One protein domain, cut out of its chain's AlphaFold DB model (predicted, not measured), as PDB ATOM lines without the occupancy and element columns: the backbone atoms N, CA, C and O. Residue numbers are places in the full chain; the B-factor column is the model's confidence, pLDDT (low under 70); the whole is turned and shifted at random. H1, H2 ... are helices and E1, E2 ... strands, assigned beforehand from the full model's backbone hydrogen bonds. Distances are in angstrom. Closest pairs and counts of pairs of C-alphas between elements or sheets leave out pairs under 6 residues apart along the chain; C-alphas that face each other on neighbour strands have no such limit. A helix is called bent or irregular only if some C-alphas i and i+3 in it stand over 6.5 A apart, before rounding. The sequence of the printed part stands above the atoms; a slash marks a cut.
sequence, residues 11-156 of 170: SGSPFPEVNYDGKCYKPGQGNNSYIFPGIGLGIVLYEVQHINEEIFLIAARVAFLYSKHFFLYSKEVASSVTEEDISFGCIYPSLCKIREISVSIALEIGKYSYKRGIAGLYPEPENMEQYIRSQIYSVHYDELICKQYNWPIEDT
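This is residues 11 to 156 of the 170 residues of the protein "Malic_M domain-containing protein" of Wuchereria bancrofti (UniProt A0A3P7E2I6). Four helices make the core: the long H4 runs through its middle, and H1, H2 and H5 pack on it, each crossing it steeply. A small hairpin of E1 and E2 lies at one end of the domain with the short helix H3 near it, and at the other end residues 137 to 156 stick out as a long tail that ends in H6 and makes much of the length. The 146 printed residues hold two strands, then six helices, in the order E1, E2, H1, H2, H3, H4, H5, H6; the two-stranded sheet is antiparallel and the class is mostly helix. The whole is loose, with a radius of gyration of the C-alphas of 21.0 A and spans of 82 by 37 by 31 A.

E1, residues 18 to 20, and E2, residues 23 to 25, form a hairpin, antiparallel at 148 degrees; N 18 and O 25 are 2.9 A apart and N 25 and O 18 2.8 A, both within hydrogen-bond range. H1, residues 36 to 45, touches H2, residues 53 to 71, at a steep tilt of 62 degrees, opposite ways; H2 does so with residues 55 to 59 alone, and the closest C-alphas, of Ile 39 and Ala 59, are 6.8 A apart. H3, residues 83 to 88, touches no helix but is near H2; the closest C-alphas of H3 and E2, those of Phe 88 and Tyr 25, are 5.6 A apart. H4, residues 95 to 116, is the hub. With residues 101 to 110 alone it touches H1, the same way at a steep tilt of 44 degrees, closest at the C-alphas of Ser 102 and Gly 38, 3.6 A. With residues 101 to 109 alone it touches H2, opposite ways at a steep tilt of 44 degrees, closest at Ile 105 and Ala 59, whose C-alphas are 5.3 A apart. With residues 103 to 110 alone it touches H5, residues 128 to 135, opposite ways at a steep tilt of 56 degrees, closest at the C-alphas of Leu 107 and Glu 129, 6.3 A. H6, residues 153 to 156, touches no helix. In H1 and H5 every O i to N i+4 pair is within hydrogen-bond range; H2 has 13 of 15, H4 16 of 18, and H3 0 of 2 with 2 of 3 O i to N i+3 pairs, while H6 is too short for an i+4 pair.

E1 begins at C-alpha 18, (25.915, 51.602, 145.662), and is 6.2 A long; E2 is 6.4 A. H1 is 14.0 A long, H2 29.5 A, H3 10.5 A, H4 30.9 A, H5 10.8 A and H6 5.1 A. H4 begins at C-alpha 95, (14.300, 38.209, 153.270), and has a kink of 27 degrees near residue 102. H2 and H4 are irregular: C-alphas 68 and 71 are 7.3 A apart, and C-alphas 96 and 99 7.5 A. H6 ends at C-alpha 156, (-27.181, 13.963, 177.980).

The C-alphas farthest apart, of Asp 21 and Glu 154, are 82.2 A apart. Residues 73 to 78 and 137 to 156 stand free; without them the body spans 57 by 34 by 22 A. The links H2 to H3, H4 to H5 and H5 to H6 are long. The printed part has no cut; its mean pLDDT is 83.7, with residues 67 to 91 under 70.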
ATOM      1  N   SER A  11      27.775  39.272 149.811       84.39
ATOM      2  CA  SER A  11      28.528  39.333 151.066       84.39
ATOM      3  C   SER A  11      27.767  38.636 152.188       84.39
ATOM      4  O   SER A  11      26.564  38.434 152.079       84.39
ATOM      5  N   GLY A  12      28.445  38.236 153.264       81.72
ATOM      6  CA  GLY A  12      27.759  37.678 154.439       81.72
ATOM      7  C   GLY A  12      27.055  38.745 155.286       81.72
ATOM      8  O   GLY A  12      26.026  38.472 155.898       81.72
ATOM      9  N   SER A  13      27.592  39.967 155.304       82.91
ATOM     10  CA  SER A  13      27.079  41.099 156.084       82.91
ATOM     11  C   SER A  13      26.351  42.109 155.189       82.91
ATOM     12  O   SER A  13      26.730  42.263 154.034       82.91
ATOM     13  N   PRO A  14      25.333  42.832 155.690       82.71
ATOM     14  CA  PRO A  14      24.686  43.907 154.939       82.71
ATOM     15  C   PRO A  14      25.682  44.990 154.511       82.71
ATOM     16  O   PRO A  14      26.421  45.512 155.344       82.71
ATOM     17  N   PHE A  15      25.628  45.390 153.240       85.27
ATOM     18  CA  PHE A  15      26.256  46.615 152.740       85.27
ATOM     19  C   PHE A  15      25.190  47.554 152.165       85.27
ATOM     20  O   PHE A  15      24.181  47.071 151.643       85.27
ATOM     21  N   PRO A  16      25.383  48.882 152.266       86.49
ATOM     22  CA  PRO A  16      24.460  49.847 151.684       86.49
ATOM     23  C   PRO A  16      24.432  49.746 150.153       86.49
ATOM     24  O   PRO A  16      25.354  49.222 149.524       86.49
ATOM     25  N   GLU A  17      23.364  50.274 149.561       86.52
ATOM     26  CA  GLU A  17      23.223  50.386 148.110       86.52
ATOM     27  C   GLU A  17      24.337  51.265 147.525       86.52
ATOM     28  O   GLU A  17      24.746  52.265 148.122       86.52
ATOM     29  N   VAL A  18      24.834  50.892 146.347       86.88
ATOM     30  CA  VAL A  18      25.915  51.602 145.662       86.88
ATOM     31  C   VAL A  18      25.374  52.190 144.371       86.88
ATOM     32  O   VAL A  18      24.962  51.458 143.476       86.88
ATOM     33  N   ASN A  19      25.424  53.514 144.247       86.73
ATOM     34  CA  ASN A  19      25.128  54.195 142.991       86.73
ATOM     35  C   ASN A  19      26.408  54.300 142.160       86.73
ATOM     36  O   ASN A  19      27.379  54.930 142.580       86.73
ATOM     37  N   TYR A  20      26.413  53.684 140.982       85.22
ATOM     38  CA  TYR A  20      27.523  53.747 140.038       85.22
ATOM     39  C   TYR A  20      26.978  53.941 138.624       85.22
ATOM     40  O   TYR A  20      26.147  53.161 138.169       85.22
ATOM     41  N   ASP A  21      27.446  54.985 137.937       86.25
ATOM     42  CA  ASP A  21      27.065  55.296 136.551       86.25
ATOM     43  C   ASP A  21      25.540  55.428 136.336       86.25
ATOM     44  O   ASP A  21      24.949  54.820 135.450       86.25
ATOM     45  N   GLY A  22      24.864  56.157 137.234       83.58
ATOM     46  CA  GLY A  22      23.407  56.355 137.193       83.58
ATOM     47  C   GLY A  22      22.572  55.133 137.595       83.58
ATOM     48  O   GLY A  22      21.357  55.248 137.731       83.58
ATOM     49  N   LYS A  23      23.204  53.980 137.842       82.13
ATOM     50  CA  LYS A  23      22.535  52.745 138.245       82.13
ATOM     51  C   LYS A  23      22.734  52.457 139.731       82.13
ATOM     52  O   LYS A  23      23.849  52.530 140.249       82.13
ATOM     53  N   CYS A  24      21.645  52.099 140.406       82.39
ATOM     54  CA  CYS A  24      21.677  51.620 141.784       82.39
ATOM     55  C   CYS A  24      21.952  50.109 141.806       82.39
ATOM     56  O   CYS A  24      21.247  49.332 141.162       82.39
ATOM     57  N   TYR A  25      22.973  49.695 142.553       81.52
ATOM     58  CA  TYR A  25      23.340  48.302 142.785       81.52
ATOM     59  C   TYR A  25      23.058  47.939 144.239       81.52
ATOM     60  O   TYR A  25      23.544  48.603 145.158       81.52
ATOM     61  N   LYS A  26      22.317  46.849 144.452       79.01
ATOM     62  CA  LYS A  26      22.009  46.345 145.793       79.01
ATOM     63  C   LYS A  26      22.812  45.066 146.047       79.01
ATOM     64  O   LYS A  26      22.467  44.022 145.492       79.01
ATOM     65  N   PRO A  27      23.901  45.116 146.835       77.95
ATOM     66  CA  PRO A  27      24.708  43.931 147.103       77.95
ATOM     67  C   PRO A  27      23.873  42.873 147.840       77.95
ATOM     68  O   PRO A  27      23.294  43.140 148.892       77.95
ATOM     69  N   GLY A  28      23.807  41.661 147.284       76.13
ATOM     70  CA  GLY A  28      23.068  40.556 147.898       76.13
ATOM     71  C   GLY A  28      23.747  40.034 149.169       76.13
ATOM     72  O   GLY A  28      24.970  40.124 149.318       76.13
ATOM     73  N   GLN A  29      22.963  39.434 150.067       75.88
ATOM     74  CA  GLN A  29      23.491  38.773 151.261       75.88
ATOM     75  C   GLN A  29      23.469  37.254 151.114       75.88
ATOM     76  O   GLN A  29      22.402  36.660 151.006       75.88
ATOM     77  N   GLY A  30      24.637  36.617 151.167       79.49
ATOM     78  CA  GLY A  30      24.776  35.164 151.245       79.49
ATOM     79  C   GLY A  30      24.534  34.660 152.658       79.49
ATOM     80  O   GLY A  30      25.467  34.232 153.331       79.49
ATOM     81  N   ASN A  31      23.292  34.771 153.126       83.58
ATOM     82  CA  ASN A  31      22.923  34.389 154.482       83.58
ATOM     83  C   ASN A  31      22.442  32.929 154.540       83.58
ATOM     84  O   ASN A  31      21.584  32.503 153.770       83.58
ATOM     85  N   ASN A  32      22.929  32.177 155.521       88.30
ATOM     86  CA  ASN A  32      22.486  30.812 155.796       88.30
ATOM     87  C   ASN A  32      20.972  30.699 156.075       88.30
ATOM     88  O   ASN A  32      20.378  29.638 155.867       88.30
ATOM     89  N   SER A  33      20.331  31.800 156.483       86.69
ATOM     90  CA  SER A  33      18.881  31.909 156.692       86.69
ATOM     91  C   SER A  33      18.031  31.583 155.460       86.69
ATOM     92  O   SER A  33      16.843  31.322 155.612       86.69
ATOM     93  N   TYR A  34      18.599  31.573 154.249       85.03
ATOM     94  CA  TYR A  34      17.873  31.125 153.053       85.03
ATOM     95  C   TYR A  34      17.748  29.602 152.950       85.03
ATOM     96  O   TYR A  34      16.875  29.114 152.238       85.03
ATOM     97  N   ILE A  35      18.624  28.856 153.626       90.56
ATOM     98  CA  ILE A  35      18.791  27.416 153.425       90.56
ATOM     99  C   ILE A  35      18.346  26.637 154.661       90.56
ATOM    100  O   ILE A  35      17.495  25.754 154.561       90.56
ATOM    101  N   PHE A  36      18.881  26.974 155.836       93.66
ATOM    102  CA  PHE A  36      18.665  26.172 157.043       93.66
ATOM    103  C   PHE A  36      17.206  26.080 157.503       93.66
ATOM    104  O   PHE A  36      16.811  24.978 157.877       93.66
ATOM    105  N   PRO A  37      16.375  27.143 157.446       94.43
ATOM    106  CA  PRO A  37      14.975  27.022 157.851       94.43
ATOM    107  C   PRO A  37      14.185  26.051 156.965       94.43
ATOM    108  O   PRO A  37      13.431  25.232 157.480       94.43
ATOM    109  N   GLY A  38      14.396  26.089 155.645       94.81
ATOM    110  CA  GLY A  38      13.741  25.180 154.701       94.81
ATOM    111  C   GLY A  38      14.222  23.736 154.827       94.81
ATOM    112  O   GLY A  38      13.406  22.816 154.828       94.81
ATOM    113  N   ILE A  39      15.537  23.540 154.982       96.77
ATOM    114  CA  ILE A  39      16.120  22.214 155.225       96.77
ATOM    115  C   ILE A  39      15.595  21.630 156.541       96.77
ATOM    116  O   ILE A  39      15.104  20.505 156.551       96.77
ATOM    117  N   GLY A  40      15.658  22.397 157.632       96.72
ATOM    118  CA  GLY A  40      15.190  21.962 158.947       96.72
ATOM    119  C   GLY A  40      13.705  21.606 158.943       96.72
ATOM    120  O   GLY A  40      13.337  20.554 159.456       96.72
ATOM    121  N   LEU A  41      12.873  22.428 158.293       96.88
ATOM    122  CA  LEU A  41      11.450  22.140 158.113       96.88
ATOM    123  C   LEU A  41      11.242  20.814 157.366       96.88
ATOM    124  O   LEU A  41      10.534  19.948 157.862       96.88
ATOM    125  N   GLY A  42      11.892  20.618 156.216       97.02
ATOM    126  CA  GLY A  42      11.761  19.382 155.439       97.02
ATOM    127  C   GLY A  42      12.210  18.132 156.204       97.02
ATOM    128  O   GLY A  42      11.503  17.131 156.211       97.02
ATOM    129  N   ILE A  43      13.358  18.188 156.884       97.52
ATOM    130  CA  ILE A  43      13.889  17.041 157.637       97.52
ATOM    131  C   ILE A  43      12.943  16.627 158.761       97.52
ATOM    132  O   ILE A  43      12.682  15.437 158.915       97.52
ATOM    133  N   VAL A  44      12.443  17.597 159.533       97.61
ATOM    134  CA  VAL A  44      11.549  17.334 160.669       97.61
ATOM    135  C   VAL A  44      10.222  16.768 160.182       97.61
ATOM    136  O   VAL A  44       9.772  15.756 160.704       97.61
ATOM    137  N   LEU A  45       9.613  17.388 159.168       97.63
ATOM    138  CA  LEU A  45       8.298  16.981 158.677       97.63
ATOM    139  C   LEU A  45       8.301  15.596 158.032       97.63
ATOM    140  O   LEU A  45       7.360  14.840 158.225       97.63
ATOM    141  N   TYR A  46       9.341  15.253 157.273       97.43
ATOM    142  CA  TYR A  46       9.420  13.963 156.578       97.43
ATOM    143  C   TYR A  46      10.245  12.915 157.332       97.43
ATOM    144  O   TYR A  46      10.514  11.846 156.782       97.43
ATOM    145  N   GLU A  47      10.652  13.218 158.567       97.37
ATOM    146  CA  GLU A  47      11.470  12.359 159.433       97.37
ATOM    147  C   GLU A  47      12.707  11.792 158.707       97.37
ATOM    148  O   GLU A  47      13.004  10.596 158.750       97.37
ATOM    149  N   VAL A  48      13.420  12.653 157.972       96.57
ATOM    150  CA  VAL A  48      14.571  12.241 157.155       96.57
ATOM    151  C   VAL A  48      15.743  11.864 158.062       96.57
ATOM    152  O   VAL A  48      16.280  12.706 158.780       96.57
ATOM    153  N   GLN A  49      16.180  10.604 158.002       91.63
ATOM    154  CA  GLN A  49      17.200  10.073 158.921       91.63
ATOM    155  C   GLN A  49      18.622  10.577 158.632       91.63
ATOM    156  O   GLN A  49      19.427  10.747 159.550       91.63
ATOM    157  N   HIS A  50      18.952  10.810 157.358       93.33
ATOM    158  CA  HIS A  50      20.296  11.195 156.928       93.33
ATOM    159  C   HIS A  50      20.257  12.355 155.936       93.33
ATOM    160  O   HIS A  50      19.559  12.306 154.925       93.33
ATOM    161  N   ILE A  51      21.056  13.385 156.216       94.21
ATOM    162  CA  ILE A  51      21.179  14.574 155.372       94.21
ATOM    163  C   ILE A  51      22.385  14.385 154.449       94.21
ATOM    164  O   ILE A  51      23.524  14.422 154.910       94.21
ATOM    165  N   ASN A  52      22.141  14.178 153.157       93.95
ATOM    166  CA  ASN A  52      23.185  14.100 152.133       93.95
ATOM    167  C   ASN A  52      23.391  15.442 151.412       93.95
ATOM    168  O   ASN A  52      22.607  16.383 151.560       93.95
ATOM    169  N   GLU A  53      24.464  15.538 150.623       95.75
ATOM    170  CA  GLU A  53      24.814  16.745 149.863       95.75
ATOM    171  C   GLU A  53      23.702  17.157 148.887       95.75
ATOM    172  O   GLU A  53      23.460  18.347 148.672       95.75
ATOM    173  N   GLU A  54      22.955  16.189 148.353       95.71
ATOM    174  CA  GLU A  54      21.830  16.441 147.459       95.71
ATOM    175  C   GLU A  54      20.730  17.284 148.112       95.71
ATOM    176  O   GLU A  54      20.141  18.120 147.428       95.71
ATOM    177  N   ILE A  55      20.475  17.133 149.418       95.76
ATOM    178  CA  ILE A  55      19.491  17.964 150.133       95.76
ATOM    179  C   ILE A  55      19.922  19.437 150.134       95.76
ATOM    180  O   ILE A  55      19.100  20.323 149.881       95.76
ATOM    181  N   PHE A  56      21.213  19.717 150.329       95.57
ATOM    182  CA  PHE A  56      21.744  21.080 150.247       95.57
ATOM    183  C   PHE A  56      21.675  21.636 148.821       95.57
ATOM    184  O   PHE A  56      21.310  22.798 148.633       95.57
ATOM    185  N   LEU A  57      21.957  20.811 147.807       94.92
ATOM    186  CA  LEU A  57      21.826  21.201 146.399       94.92
ATOM    187  C   LEU A  57      20.371  21.491 146.010       94.92
ATOM    188  O   LEU A  57      20.111  22.449 145.280       94.92
ATOM    189  N   ILE A  58      19.411  20.710 146.517       94.41
ATOM    190  CA  ILE A  58      17.977  20.967 146.337       94.41
ATOM    191  C   ILE A  58      17.612  22.318 146.950       94.41
ATOM    192  O   ILE A  58      17.015  23.147 146.263       94.41
ATOM    193  N   ALA A  59      18.018  22.571 148.197       93.83
ATOM    194  CA  ALA A  59      17.732  23.832 148.870       93.83
ATOM    195  C   ALA A  59      18.333  25.037 148.125       93.83
ATOM    196  O   ALA A  59      17.639  26.026 147.889       93.83
ATOM    197  N   ALA A  60      19.588  24.931 147.675       91.92
ATOM    198  CA  ALA A  60      20.255  25.968 146.890       91.92
ATOM    199  C   ALA A  60      19.553  26.222 145.546       91.92
ATOM    200  O   ALA A  60      19.336  27.375 145.167       91.92
ATOM    201  N   ARG A  61      19.142  25.158 144.840       91.37
ATOM    202  CA  ARG A  61      18.396  25.254 143.576       91.37
ATOM    203  C   ARG A  61      17.056  25.954 143.773       91.37
ATOM    204  O   ARG A  61      16.728  26.846 142.995       91.37
ATOM    205  N   VAL A  62      16.293  25.572 144.795       89.88
ATOM    206  CA  VAL A  62      14.996  26.199 145.091       89.88
ATOM    207  C   VAL A  62      15.189  27.671 145.449       89.88
ATOM    208  O   VAL A  62      14.547  28.523 144.838       89.88
ATOM    209  N   ALA A  63      16.120  27.997 146.350       86.87
ATOM    210  CA  ALA A  63      16.412  29.382 146.716       86.87
ATOM    211  C   ALA A  63      16.810  30.237 145.495       86.87
ATOM    212  O   ALA A  63      16.304  31.346 145.326       86.87
ATOM    213  N   PHE A  64      17.642  29.698 144.597       84.03
ATOM    214  CA  PHE A  64      18.031  30.363 143.351       84.03
ATOM    215  C   PHE A  64      16.855  30.573 142.385       84.03
ATOM    216  O   PHE A  64      16.724  31.640 141.783       84.03
ATOM    217  N   LEU A  65      15.969  29.582 142.237       82.60
ATOM    218  CA  LEU A  65      14.767  29.719 141.409       82.60
ATOM    219  C   LEU A  65      13.832  30.804 141.958       82.60
ATOM    220  O   LEU A  65      13.294  31.586 141.177       82.60
ATOM    221  N   TYR A  66      13.713  30.925 143.282       76.24
ATOM    222  CA  TYR A  66      12.969  32.011 143.922       76.24
ATOM    223  C   TYR A  66      13.592  33.394 143.683       76.24
ATOM    224  O   TYR A  66      12.846  34.367 143.551       76.24
ATOM    225  N   SER A  67      14.922  33.495 143.557       69.25
ATOM    226  CA  SER A  67      15.579  34.737 143.117       69.25
ATOM    227  C   SER A  67      15.183  35.117 141.687       69.25
ATOM    228  O   SER A  67      14.961  36.293 141.413       69.25
ATOM    229  N   LYS A  68      15.053  34.139 140.776       66.07
ATOM    230  CA  LYS A  68      14.659  34.387 139.375       66.07
ATOM    231  C   LYS A  68      13.167  34.673 139.199       66.07
ATOM    232  O   LYS A  68      12.794  35.495 138.372       66.07
ATOM    233  N   HIS A  69      12.311  34.010 139.973       56.95
ATOM    234  CA  HIS A  69      10.854  34.113 139.844       56.95
ATOM    235  C   HIS A  69      10.236  35.323 140.552       56.95
ATOM    236  O   HIS A  69       9.008  35.425 140.595       56.95
ATOM    237  N   PHE A  70      11.040  36.273 141.054       51.26
ATOM    238  CA  PHE A  70      10.520  37.506 141.657       51.26
ATOM    239  C   PHE A  70       9.527  38.240 140.735       51.26
ATOM    240  O   PHE A  70       8.627  38.898 141.249       51.26
ATOM    241  N   PHE A  71       9.628  38.038 139.416       44.13
ATOM    242  CA  PHE A  71       8.805  38.721 138.424       44.13
ATOM    243  C   PHE A  71       7.522  38.000 137.955       44.13
ATOM    244  O   PHE A  71       6.586  38.638 137.488       44.13
ATOM    245  N   LEU A  72       7.422  36.673 138.091       41.39
ATOM    246  CA  LEU A  72       6.362  35.899 137.413       41.39
ATOM    247  C   LEU A  72       5.118  35.590 138.266       41.39
ATOM    248  O   LEU A  72       4.095  35.199 137.713       41.39
ATOM    249  N   TYR A  73       5.172  35.754 139.593       42.81
ATOM    250  CA  TYR A  73       4.053  35.391 140.484       42.81
ATOM    251  C   TYR A  73       3.085  36.534 140.817       42.81
ATOM    252  O   TYR A  73       2.008  36.287 141.358       42.81
ATOM    253  N   SER A  74       3.405  37.771 140.452       41.42
ATOM    254  CA  SER A  74       2.443  38.870 140.417       41.42
ATOM    255  C   SER A  74       1.725  38.841 139.069       41.42
ATOM    256  O   SER A  74       2.145  39.472 138.099       41.42
ATOM    257  N   LYS A  75       0.612  38.103 139.005       38.00
ATOM    258  CA  LYS A  75      -0.251  37.999 137.813       38.00
ATOM    259  C   LYS A  75      -0.745  39.369 137.297       38.00
ATOM    260  O   LYS A  75      -1.209  39.456 136.169       38.00
ATOM    261  N   GLU A  76      -0.590  40.427 138.097       42.17
ATOM    262  CA  GLU A  76      -0.921  41.823 137.777       42.17
ATOM    263  C   GLU A  76       0.290  42.714 137.430       42.17
ATOM    264  O   GLU A  76       0.100  43.816 136.929       42.17
ATOM    265  N   VAL A  77       1.532  42.272 137.672       42.06
ATOM    266  CA  VAL A  77       2.747  43.089 137.441       42.06
ATOM    267  C   VAL A  77       3.592  42.539 136.281       42.06
ATOM    268  O   VAL A  77       4.430  43.245 135.730       42.06
ATOM    269  N   ALA A  78       3.324  41.314 135.816       38.79
ATOM    270  CA  ALA A  78       4.000  40.723 134.656       38.79
ATOM    271  C   ALA A  78       3.809  41.512 133.339       38.79
ATOM    272  O   ALA A  78       4.582  41.332 132.404       38.79
ATOM    273  N   SER A  79       2.808  42.395 133.249       39.69
ATOM    274  CA  SER A  79       2.587  43.257 132.078       39.69
ATOM    275  C   SER A  79       3.399  44.555 132.085       39.69
ATOM    276  O   SER A  79       3.434  45.243 131.069       39.69
ATOM    277  N   SER A  80       4.015  44.925 133.208       45.52
ATOM    278  CA  SER A  80       4.602  46.256 133.410       45.52
ATOM    279  C   SER A  80       6.093  46.246 133.718       45.52
ATOM    280  O   SER A  80       6.643  47.304 134.013       45.52
ATOM    281  N   VAL A  81       6.763  45.098 133.606       36.17
ATOM    282  CA  VAL A  81       8.198  45.033 133.867       36.17
ATOM    283  C   VAL A  81       8.977  44.435 132.723       36.17
ATOM    284  O   VAL A  81       8.832  43.283 132.317       36.17
ATOM    285  N   THR A  82       9.826  45.318 132.235       41.93
ATOM    286  CA  THR A  82      10.904  45.122 131.295       41.93
ATOM    287  C   THR A  82      11.999  44.255 131.921       41.93
ATOM    288  O   THR A  82      12.149  44.170 133.140       41.93
ATOM    289  N   GLU A  83      12.831  43.631 131.085       51.46
ATOM    290  CA  GLU A  83      14.017  42.849 131.494       51.46
ATOM    291  C   GLU A  83      14.978  43.615 132.440       51.46
ATOM    292  O   GLU A  83      15.889  43.036 133.032       51.46
ATOM    293  N   GLU A  84      14.763  44.917 132.616       47.60
ATOM    294  CA  GLU A  84      15.542  45.853 133.417       47.60
ATOM    295  C   GLU A  84      15.477  45.582 134.928       47.60
ATOM    296  O   GLU A  84      16.464  45.847 135.615       47.60
ATOM    297  N   ASP A  85      14.423  44.955 135.460       46.19
ATOM    298  CA  ASP A  85      14.388  44.589 136.889       46.19
ATOM    299  C   ASP A  85      15.314  43.405 137.226       46.19
ATOM    300  O   ASP A  85      15.802  43.282 138.353       46.19
ATOM    301  N   ILE A  86      15.679  42.586 136.230       52.25
ATOM    302  CA  ILE A  86      16.731  41.559 136.362       52.25
ATOM    303  C   ILE A  86      18.111  42.230 136.533       52.25
ATOM    304  O   ILE A  86      19.077  41.616 136.991       52.25
ATOM    305  N   SER A  87      18.219  43.526 136.220       55.00
ATOM    306  CA  SER A  87      19.491  44.233 136.135       55.00
ATOM    307  C   SER A  87      20.048  44.728 137.480       55.00
ATOM    308  O   SER A  87      21.201  45.162 137.507       55.00
ATOM    309  N   PHE A  88      19.321  44.624 138.600       56.03
ATOM    310  CA  PHE A  88      19.794  45.117 139.909       56.03
ATOM    311  C   PHE A  88      20.960  44.318 140.528       56.03
ATOM    312  O   PHE A  88      21.498  44.718 141.561       56.03
ATOM    313  N   GLY A  89      21.387  43.210 139.909       57.94
ATOM    314  CA  GLY A  89      22.533  42.416 140.374       57.94
ATOM    315  C   GLY A  89      22.275  41.630 141.668       57.94
ATOM    316  O   GLY A  89      23.209  41.075 142.246       57.94
ATOM    317  N   CYS A  90      21.020  41.556 142.122       61.01
ATOM    318  CA  CYS A  90      20.621  40.810 143.312       61.01
ATOM    319  C   CYS A  90      20.652  39.297 143.047       61.01
ATOM    320  O   CYS A  90      19.834  38.770 142.299       61.01
ATOM    321  N   ILE A  91      21.574  38.582 143.696       68.44
ATOM    322  CA  ILE A  91      21.709  37.115 143.576       68.44
ATOM    323  C   ILE A  91      20.742  36.373 144.518       68.44
ATOM    324  O   ILE A  91      20.336  35.241 144.251       68.44
ATOM    325  N   TYR A  92      20.361  37.015 145.623       70.64
ATOM    326  CA  TYR A  92      19.552  36.428 146.692       70.64
ATOM    327  C   TYR A  92      18.143  37.030 146.724       70.64
ATOM    328  O   TYR A  92      17.982  38.216 146.420       70.64
ATOM    329  N   PRO A  93      17.119  36.246 147.106       73.38
ATOM    330  CA  PRO A  93      15.751  36.737 147.167       73.38
ATOM    331  C   PRO A  93      15.561  37.661 148.378       73.38
ATOM    332  O   PRO A  93      16.345  37.654 149.324       73.38
ATOM    333  N   SER A  94      14.490  38.454 148.392       75.72
ATOM    334  CA  SER A  94      14.171  39.288 149.561       75.72
ATOM    335  C   SER A  94      13.928  38.437 150.819       75.72
ATOM    336  O   SER A  94      13.217  37.431 150.763       75.72
ATOM    337  N   LEU A  95      14.462  38.876 151.968       75.75
ATOM    338  CA  LEU A  95      14.300  38.209 153.270       75.75
ATOM    339  C   LEU A  95      12.823  38.040 153.672       75.75
ATOM    340  O   LEU A  95      12.470  37.063 154.328       75.75
ATOM    341  N   CYS A  96      11.933  38.927 153.219       76.21
ATOM    342  CA  CYS A  96      10.491  38.823 153.477       76.21
ATOM    343  C   CYS A  96       9.875  37.522 152.931       76.21
ATOM    344  O   CYS A  96       8.830  37.089 153.409       76.21
ATOM    345  N   LYS A  97      10.517  36.887 151.942       81.65
ATOM    346  CA  LYS A  97      10.038  35.656 151.300       81.65
ATOM    347  C   LYS A  97      10.629  34.382 151.908       81.65
ATOM    348  O   LYS A  97      10.304  33.301 151.430       81.65
ATOM    349  N   ILE A  98      11.455  34.473 152.962       86.70
ATOM    350  CA  ILE A  98      12.111  33.299 153.572       86.70
ATOM    351  C   ILE A  98      11.104  32.210 153.951       86.70
ATOM    352  O   ILE A  98      11.391  31.035 153.740       86.70
ATOM    353  N   ARG A  99       9.921  32.573 154.468       90.10
ATOM    354  CA  ARG A  99       8.888  31.590 154.841       90.10
ATOM    355  C   ARG A  99       8.417  30.767 153.642       90.10
ATOM    356  O   ARG A  99       8.459  29.546 153.704       90.10
ATOM    357  N   GLU A 100       8.055  31.423 152.543       90.41
ATOM    358  CA  GLU A 100       7.610  30.738 151.321       90.41
ATOM    359  C   GLU A 100       8.741  29.935 150.668       90.41
ATOM    360  O   GLU A 100       8.531  28.796 150.265       90.41
ATOM    361  N   ILE A 101       9.967  30.469 150.657       91.00
ATOM    362  CA  ILE A 101      11.147  29.724 150.190       91.00
ATOM    363  C   ILE A 101      11.339  28.456 151.028       91.00
ATOM    364  O   ILE A 101      11.594  27.387 150.482       91.00
ATOM    365  N   SER A 102      11.173  28.556 152.349       93.67
ATOM    366  CA  SER A 102      11.318  27.421 153.264       93.67
ATOM    367  C   SER A 102      10.261  26.348 153.012       93.67
ATOM    368  O   SER A 102      10.608  25.169 152.996       93.67
ATOM    369  N   VAL A 103       9.008  26.739 152.750       94.90
ATOM    370  CA  VAL A 103       7.925  25.811 152.372       94.90
ATOM    371  C   VAL A 103       8.286  25.054 151.098       94.90
ATOM    372  O   VAL A 103       8.163  23.834 151.045       94.90
ATOM    373  N   SER A 104       8.784  25.748 150.077       94.30
ATOM    374  CA  SER A 104       9.142  25.110 148.808       94.30
ATOM    375  C   SER A 104      10.385  24.238 148.893       94.30
ATOM    376  O   SER A 104      10.437  23.197 148.240       94.30
ATOM    377  N   ILE A 105      11.376  24.625 149.704       95.41
ATOM    378  CA  ILE A 105      12.528  23.768 150.002       95.41
ATOM    379  C   ILE A 105      12.039  22.489 150.684       95.41
ATOM    380  O   ILE A 105      12.399  21.403 150.237       95.41
ATOM    381  N   ALA A 106      11.187  22.607 151.709       97.01
ATOM    382  CA  ALA A 106      10.620  21.454 152.397       97.01
ATOM    383  C   ALA A 106       9.853  20.549 151.420       97.01
ATOM    384  O   ALA A 106      10.109  19.350 151.387       97.01
ATOM    385  N   LEU A 107       9.006  21.115 150.556       96.87
ATOM    386  CA  LEU A 107       8.249  20.363 149.551       96.87
ATOM    387  C   LEU A 107       9.155  19.548 148.616       96.87
ATOM    388  O   LEU A 107       8.897  18.372 148.360       96.87
ATOM    389  N   GLU A 108      10.227  20.154 148.104       96.76
ATOM    390  CA  GLU A 108      11.169  19.460 147.220       96.76
ATOM    391  C   GLU A 108      12.010  18.413 147.966       96.76
ATOM    392  O   GLU A 108      12.294  17.354 147.403       96.76
ATOM    393  N   ILE A 109      12.355  18.659 149.235       96.81
ATOM    394  CA  ILE A 109      12.984  17.656 150.106       96.81
ATOM    395  C   ILE A 109      12.038  16.475 150.330       96.81
ATOM    396  O   ILE A 109      12.490  15.339 150.238       96.81
ATOM    397  N   GLY A 110      10.742  16.708 150.554       96.38
ATOM    398  CA  GLY A 110       9.737  15.651 150.700       96.38
ATOM    399  C   GLY A 110       9.672  14.751 149.474       96.38
ATOM    400  O   GLY A 110       9.907  13.546 149.574       96.38
ATOM    401  N   LYS A 111       9.487  15.343 148.286       96.30
ATOM    402  CA  LYS A 111       9.494  14.605 147.007       96.30
ATOM    403  C   LYS A 111      10.782  13.809 146.800       96.30
ATOM    404  O   LYS A 111      10.743  12.661 146.361       96.30
ATOM    405  N   TYR A 112      11.934  14.414 147.096       96.54
ATOM    406  CA  TYR A 112      13.225  13.736 147.009       96.54
ATOM    407  C   TYR A 112      13.318  12.561 147.989       96.54
ATOM    408  O   TYR A 112      13.774  11.482 147.610       96.54
ATOM    409  N   SER A 113      12.850  12.760 149.219       96.39
ATOM    410  CA  SER A 113      12.954  11.789 150.305       96.39
ATOM    411  C   SER A 113      12.092  10.556 150.052       96.39
ATOM    412  O   SER A 113      12.596   9.440 150.182       96.39
ATOM    413  N   TYR A 114      10.851  10.735 149.587       96.02
ATOM    414  CA  TYR A 114       9.991   9.623 149.168       96.02
ATOM    415  C   TYR A 114      10.563   8.890 147.952       96.02
ATOM    416  O   TYR A 114      10.682   7.667 147.968       96.02
ATOM    417  N   LYS A 115      11.043   9.620 146.935       95.62
ATOM    418  CA  LYS A 115      11.665   9.013 145.744       95.62
ATOM    419  C   LYS A 115      12.913   8.181 146.068       95.62
ATOM    420  O   LYS A 115      13.195   7.207 145.373       95.62
ATOM    421  N   ARG A 116      13.696   8.586 147.070       95.13
ATOM    422  CA  ARG A 116      14.908   7.879 147.512       95.13
ATOM    423  C   ARG A 116      14.647   6.828 148.594       95.13
ATOM    424  O   ARG A 116      15.571   6.085 148.903       95.13
ATOM    425  N   GLY A 117      13.438   6.764 149.155       94.39
ATOM    426  CA  GLY A 117      13.106   5.863 150.262       94.39
ATOM    427  C   GLY A 117      13.795   6.224 151.583       94.39
ATOM    428  O   GLY A 117      14.089   5.331 152.370       94.39
ATOM    429  N   ILE A 118      14.097   7.508 151.808       95.39
ATOM    430  CA  ILE A 118      14.752   8.009 153.035       95.39
ATOM    431  C   ILE A 118      13.797   8.779 153.962       95.39
ATOM    432  O   ILE A 118      14.219   9.228 155.027       95.39
ATOM    433  N   ALA A 119      12.540   8.973 153.547       96.27
ATOM    434  CA  ALA A 119      11.501   9.569 154.384       96.27
ATOM    435  C   ALA A 119      11.061   8.569 155.465       96.27
ATOM    436  O   ALA A 119      10.721   7.431 155.141       96.27
ATOM    437  N   GLY A 120      11.060   8.996 156.730       96.25
ATOM    438  CA  GLY A 120      10.528   8.214 157.850       96.25
ATOM    439  C   GLY A 120       9.012   8.355 158.014       96.25
ATOM    440  O   GLY A 120       8.354   7.405 158.437       96.25
ATOM    441  N   LEU A 121       8.445   9.495 157.597       96.54
ATOM    442  CA  LEU A 121       7.006   9.750 157.677       96.54
ATOM    443  C   LEU A 121       6.227   8.807 156.748       96.54
ATOM    444  O   LEU A 121       6.373   8.867 155.521       96.54
ATOM    445  N   TYR A 122       5.330   8.008 157.324       94.53
ATOM    446  CA  TYR A 122       4.430   7.125 156.584       94.53
ATOM    447  C   TYR A 122       2.989   7.208 157.122       94.53
ATOM    448  O   TYR A 122       2.802   7.184 158.341       94.53
ATOM    449  N   PRO A 123       1.959   7.239 156.253       95.38
ATOM    450  CA  PRO A 123       2.023   7.221 154.785       95.38
ATOM    451  C   PRO A 123       2.502   8.548 154.170       95.38
ATOM    452  O   PRO A 123       2.557   9.573 154.848       95.38
ATOM    453  N   GLU A 124       2.829   8.525 152.873       96.46
ATOM    454  CA  GLU A 124       3.081   9.743 152.091       96.46
ATOM    455  C   GLU A 124       1.828  10.643 152.090       96.46
ATOM    456  O   GLU A 124       0.751  10.168 151.714       96.46
ATOM    457  N   PRO A 125       1.923  11.922 152.512       96.60
ATOM    458  CA  PRO A 125       0.784  12.832 152.482       96.60
ATOM    459  C   PRO A 125       0.278  13.055 151.054       96.60
ATOM    460  O   PRO A 125       1.045  13.462 150.185       96.60
ATOM    461  N   GLU A 126      -1.028  12.886 150.837       95.55
ATOM    462  CA  GLU A 126      -1.666  13.082 149.525       95.55
ATOM    463  C   GLU A 126      -1.411  14.491 148.960       95.55
ATOM    464  O   GLU A 126      -1.078  14.658 147.788       95.55
ATOM    465  N   ASN A 127      -1.502  15.512 149.821       96.21
ATOM    466  CA  ASN A 127      -1.125  16.883 149.499       96.21
ATOM    467  C   ASN A 127       0.013  17.353 150.410       96.21
ATOM    468  O   ASN A 127      -0.207  17.877 151.505       96.21
ATOM    469  N   MET A 128       1.246  17.187 149.929       95.77
ATOM    470  CA  MET A 128       2.449  17.578 150.663       95.77
ATOM    471  C   MET A 128       2.496  19.070 151.010       95.77
ATOM    472  O   MET A 128       2.946  19.415 152.099       95.77
ATOM    473  N   GLU A 129       2.046  19.965 150.122       94.95
ATOM    474  CA  GLU A 129       2.093  21.406 150.402       94.95
ATOM    475  C   GLU A 129       1.111  21.781 151.516       94.95
ATOM    476  O   GLU A 129       1.474  22.508 152.442       94.95
ATOM    477  N   GLN A 130      -0.112  21.250 151.469       95.95
ATOM    478  CA  GLN A 130      -1.101  21.459 152.525       95.95
ATOM    479  C   GLN A 130      -0.624  20.879 153.859       95.95
ATOM    480  O   GLN A 130      -0.759  21.540 154.890       95.95
ATOM    481  N   TYR A 131      -0.020  19.687 153.833       97.19
ATOM    482  CA  TYR A 131       0.606  19.086 155.005       97.19
ATOM    483  C   TYR A 131       1.666  20.018 155.601       97.19
ATOM    484  O   TYR A 131       1.531  20.400 156.762       97.19
ATOM    485  N   ILE A 132       2.638  20.488 154.811       96.69
ATOM    486  CA  ILE A 132       3.666  21.425 155.289       96.69
ATOM    487  C   ILE A 132       3.023  22.671 155.905       96.69
ATOM    488  O   ILE A 132       3.357  23.043 157.028       96.69
ATOM    489  N   ARG A 133       2.071  23.305 155.207       95.83
ATOM    490  CA  ARG A 133       1.416  24.530 155.687       95.83
ATOM    491  C   ARG A 133       0.642  24.317 156.991       95.83
ATOM    492  O   ARG A 133       0.613  25.233 157.804       95.83
ATOM    493  N   SER A 134       0.084  23.125 157.219       95.79
ATOM    494  CA  SER A 134      -0.586  22.766 158.479       95.79
ATOM    495  C   SER A 134       0.360  22.617 159.677       95.79
ATOM    496  O   SER A 134      -0.087  22.722 160.813       95.79
ATOM    497  N   GLN A 135       1.651  22.369 159.431       95.96
ATOM    498  CA  GLN A 135       2.650  22.093 160.471       95.96
ATOM    499  C   GLN A 135       3.526  23.310 160.800       95.96
ATOM    500  O   GLN A 135       4.293  23.301 161.762       95.96
ATOM    501  N   ILE A 136       3.444  24.372 159.996       94.53
ATOM    502  CA  ILE A 136       4.185  25.610 160.236       94.53
ATOM    503  C   ILE A 136       3.595  26.343 161.442       94.53
ATOM    504  O   ILE A 136       2.383  26.507 161.565       94.53
ATOM    505  N   TYR A 137       4.478  26.855 162.300       94.16
ATOM    506  CA  TYR A 137       4.102  27.665 163.454       94.16
ATOM    507  C   TYR A 137       3.261  28.891 163.062       94.16
ATOM    508  O   TYR A 137       3.680  29.725 162.250       94.16
ATOM    509  N   SER A 138       2.095  29.024 163.697       92.96
ATOM    510  CA  SER A 138       1.227  30.195 163.599       92.96
ATOM    511  C   SER A 138       1.621  31.244 164.638       92.96
ATOM    512  O   SER A 138       1.895  30.926 165.787       92.96
ATOM    513  N   VAL A 139       1.626  32.520 164.246       93.97
ATOM    514  CA  VAL A 139       1.865  33.644 165.175       93.97
ATOM    515  C   VAL A 139       0.594  34.097 165.903       93.97
ATOM    516  O   VAL A 139       0.653  35.008 166.726       93.97
ATOM    517  N   HIS A 140      -0.556  33.517 165.561       94.47
ATOM    518  CA  HIS A 140      -1.832  33.832 166.190       94.47
ATOM    519  C   HIS A 140      -1.959  33.100 167.526       94.47
ATOM    520  O   HIS A 140      -1.472  31.985 167.666       94.47
ATOM    521  N   TYR A 141      -2.615  33.733 168.500       94.04
ATOM    522  CA  TYR A 141      -2.903  33.081 169.772       94.04
ATOM    523  C   TYR A 141      -3.853  31.902 169.578       94.04
ATOM    524  O   TYR A 141      -4.863  32.023 168.882       94.04
ATOM    525  N   ASP A 142      -3.545  30.804 170.258       92.13
ATOM    526  CA  ASP A 142      -4.414  29.640 170.333       92.13
ATOM    527  C   ASP A 142      -5.479  29.811 171.423       92.13
ATOM    528  O   ASP A 142      -5.292  30.505 172.428       92.13
ATOM    529  N   GLU A 143      -6.616  29.151 171.228       92.40
ATOM    530  CA  GLU A 143      -7.663  29.074 172.239       92.40
ATOM    531  C   GLU A 143      -7.223  28.124 173.359       92.40
ATOM    532  O   GLU A 143      -7.034  26.928 173.145       92.40
ATOM    533  N   LEU A 144      -7.062  28.662 174.570       94.35
ATOM    534  CA  LEU A 144      -6.621  27.896 175.743       94.35
ATOM    535  C   LEU A 144      -7.785  27.267 176.529       94.35
ATOM    536  O   LEU A 144      -7.560  26.522 177.482       94.35
ATOM    537  N   ILE A 145      -9.027  27.593 176.164       95.06
ATOM    538  CA  ILE A 145     -10.240  27.092 176.815       95.06
ATOM    539  C   ILE A 145     -10.738  25.864 176.047       95.06
ATOM    540  O   ILE A 145     -10.738  25.838 174.819       95.06
ATOM    541  N   CYS A 146     -11.189  24.836 176.771       90.73
ATOM    542  CA  CYS A 146     -11.785  23.655 176.155       90.73
ATOM    543  C   CYS A 146     -13.023  24.034 175.330       90.73
ATOM    544  O   CYS A 146     -13.997  24.563 175.874       90.73
ATOM    545  N   LYS A 147     -13.017  23.684 174.039       91.69
ATOM    546  CA  LYS A 147     -14.187  23.833 173.169       91.69
ATOM    547  C   LYS A 147     -15.326  22.959 173.676       91.69
ATOM    548  O   LYS A 147     -15.195  21.739 173.768       91.69
ATOM    549  N   GLN A 148     -16.447  23.591 173.991       91.90
ATOM    550  CA  GLN A 148     -17.663  22.889 174.375       91.90
ATOM    551  C   GLN A 148     -18.441  22.486 173.121       91.90
ATOM    552  O   GLN A 148     -18.610  23.285 172.201       91.90
ATOM    553  N   TYR A 149     -18.923  21.247 173.093       93.37
ATOM    554  CA  TYR A 149     -19.855  20.745 172.090       93.37
ATOM    555  C   TYR A 149     -20.942  19.931 172.792       93.37
ATOM    556  O   TYR A 149     -20.698  19.318 173.833       93.37
ATOM    557  N   ASN A 150     -22.153  19.956 172.240       92.46
ATOM    558  CA  ASN A 150     -23.296  19.267 172.824       92.46
ATOM    559  C   ASN A 150     -23.421  17.856 172.248       92.46
ATOM    560  O   ASN A 150     -23.223  17.646 171.052       92.46
ATOM    561  N   TRP A 151     -23.805  16.914 173.103       91.59
ATOM    562  CA  TRP A 151     -24.282  15.599 172.686       91.59
ATOM    563  C   TRP A 151     -25.771  15.666 172.301       91.59
ATOM    564  O   TRP A 151     -26.457  16.608 172.723       91.59
ATOM    565  N   PRO A 152     -26.293  14.697 171.521       92.87
ATOM    566  CA  PRO A 152     -27.734  14.518 171.366       92.87
ATOM    567  C   PRO A 152     -28.422  14.493 172.737       92.87
ATOM    568  O   PRO A 152     -27.906  13.903 173.683       92.87
ATOM    569  N   ILE A 153     -29.572  15.161 172.864       88.13
ATOM    570  CA  ILE A 153     -30.204  15.420 174.173       88.13
ATOM    571  C   ILE A 153     -30.474  14.115 174.935       88.13
ATOM    572  O   ILE A 153     -30.236  14.060 176.139       88.13
ATOM    573  N   GLU A 154     -30.908  13.071 174.232       85.23
ATOM    574  CA  GLU A 154     -31.181  11.730 174.767       85.23
ATOM    575  C   GLU A 154     -29.965  11.130 175.498       85.23
ATOM    576  O   GLU A 154     -30.125  10.534 176.562       85.23
ATOM    577  N   ASP A 155     -28.754  11.402 175.004       86.53
ATOM    578  CA  ASP A 155     -27.484  10.935 175.577       86.53
ATOM    579  C   ASP A 155     -26.952  11.847 176.700       86.53
ATOM    580  O   ASP A 155     -25.991  11.509 177.390       86.53
ATOM    581  N   THR A 156     -27.562  13.020 176.907       85.47
ATOM    582  CA  THR A 156     -27.181  13.963 177.980       85.47
ATOM    583  C   THR A 156     -27.999  13.803 179.260       85.47
ATOM    584  O   THR A 156     -27.686  14.429 180.280       85.47
TER     585      THR A 156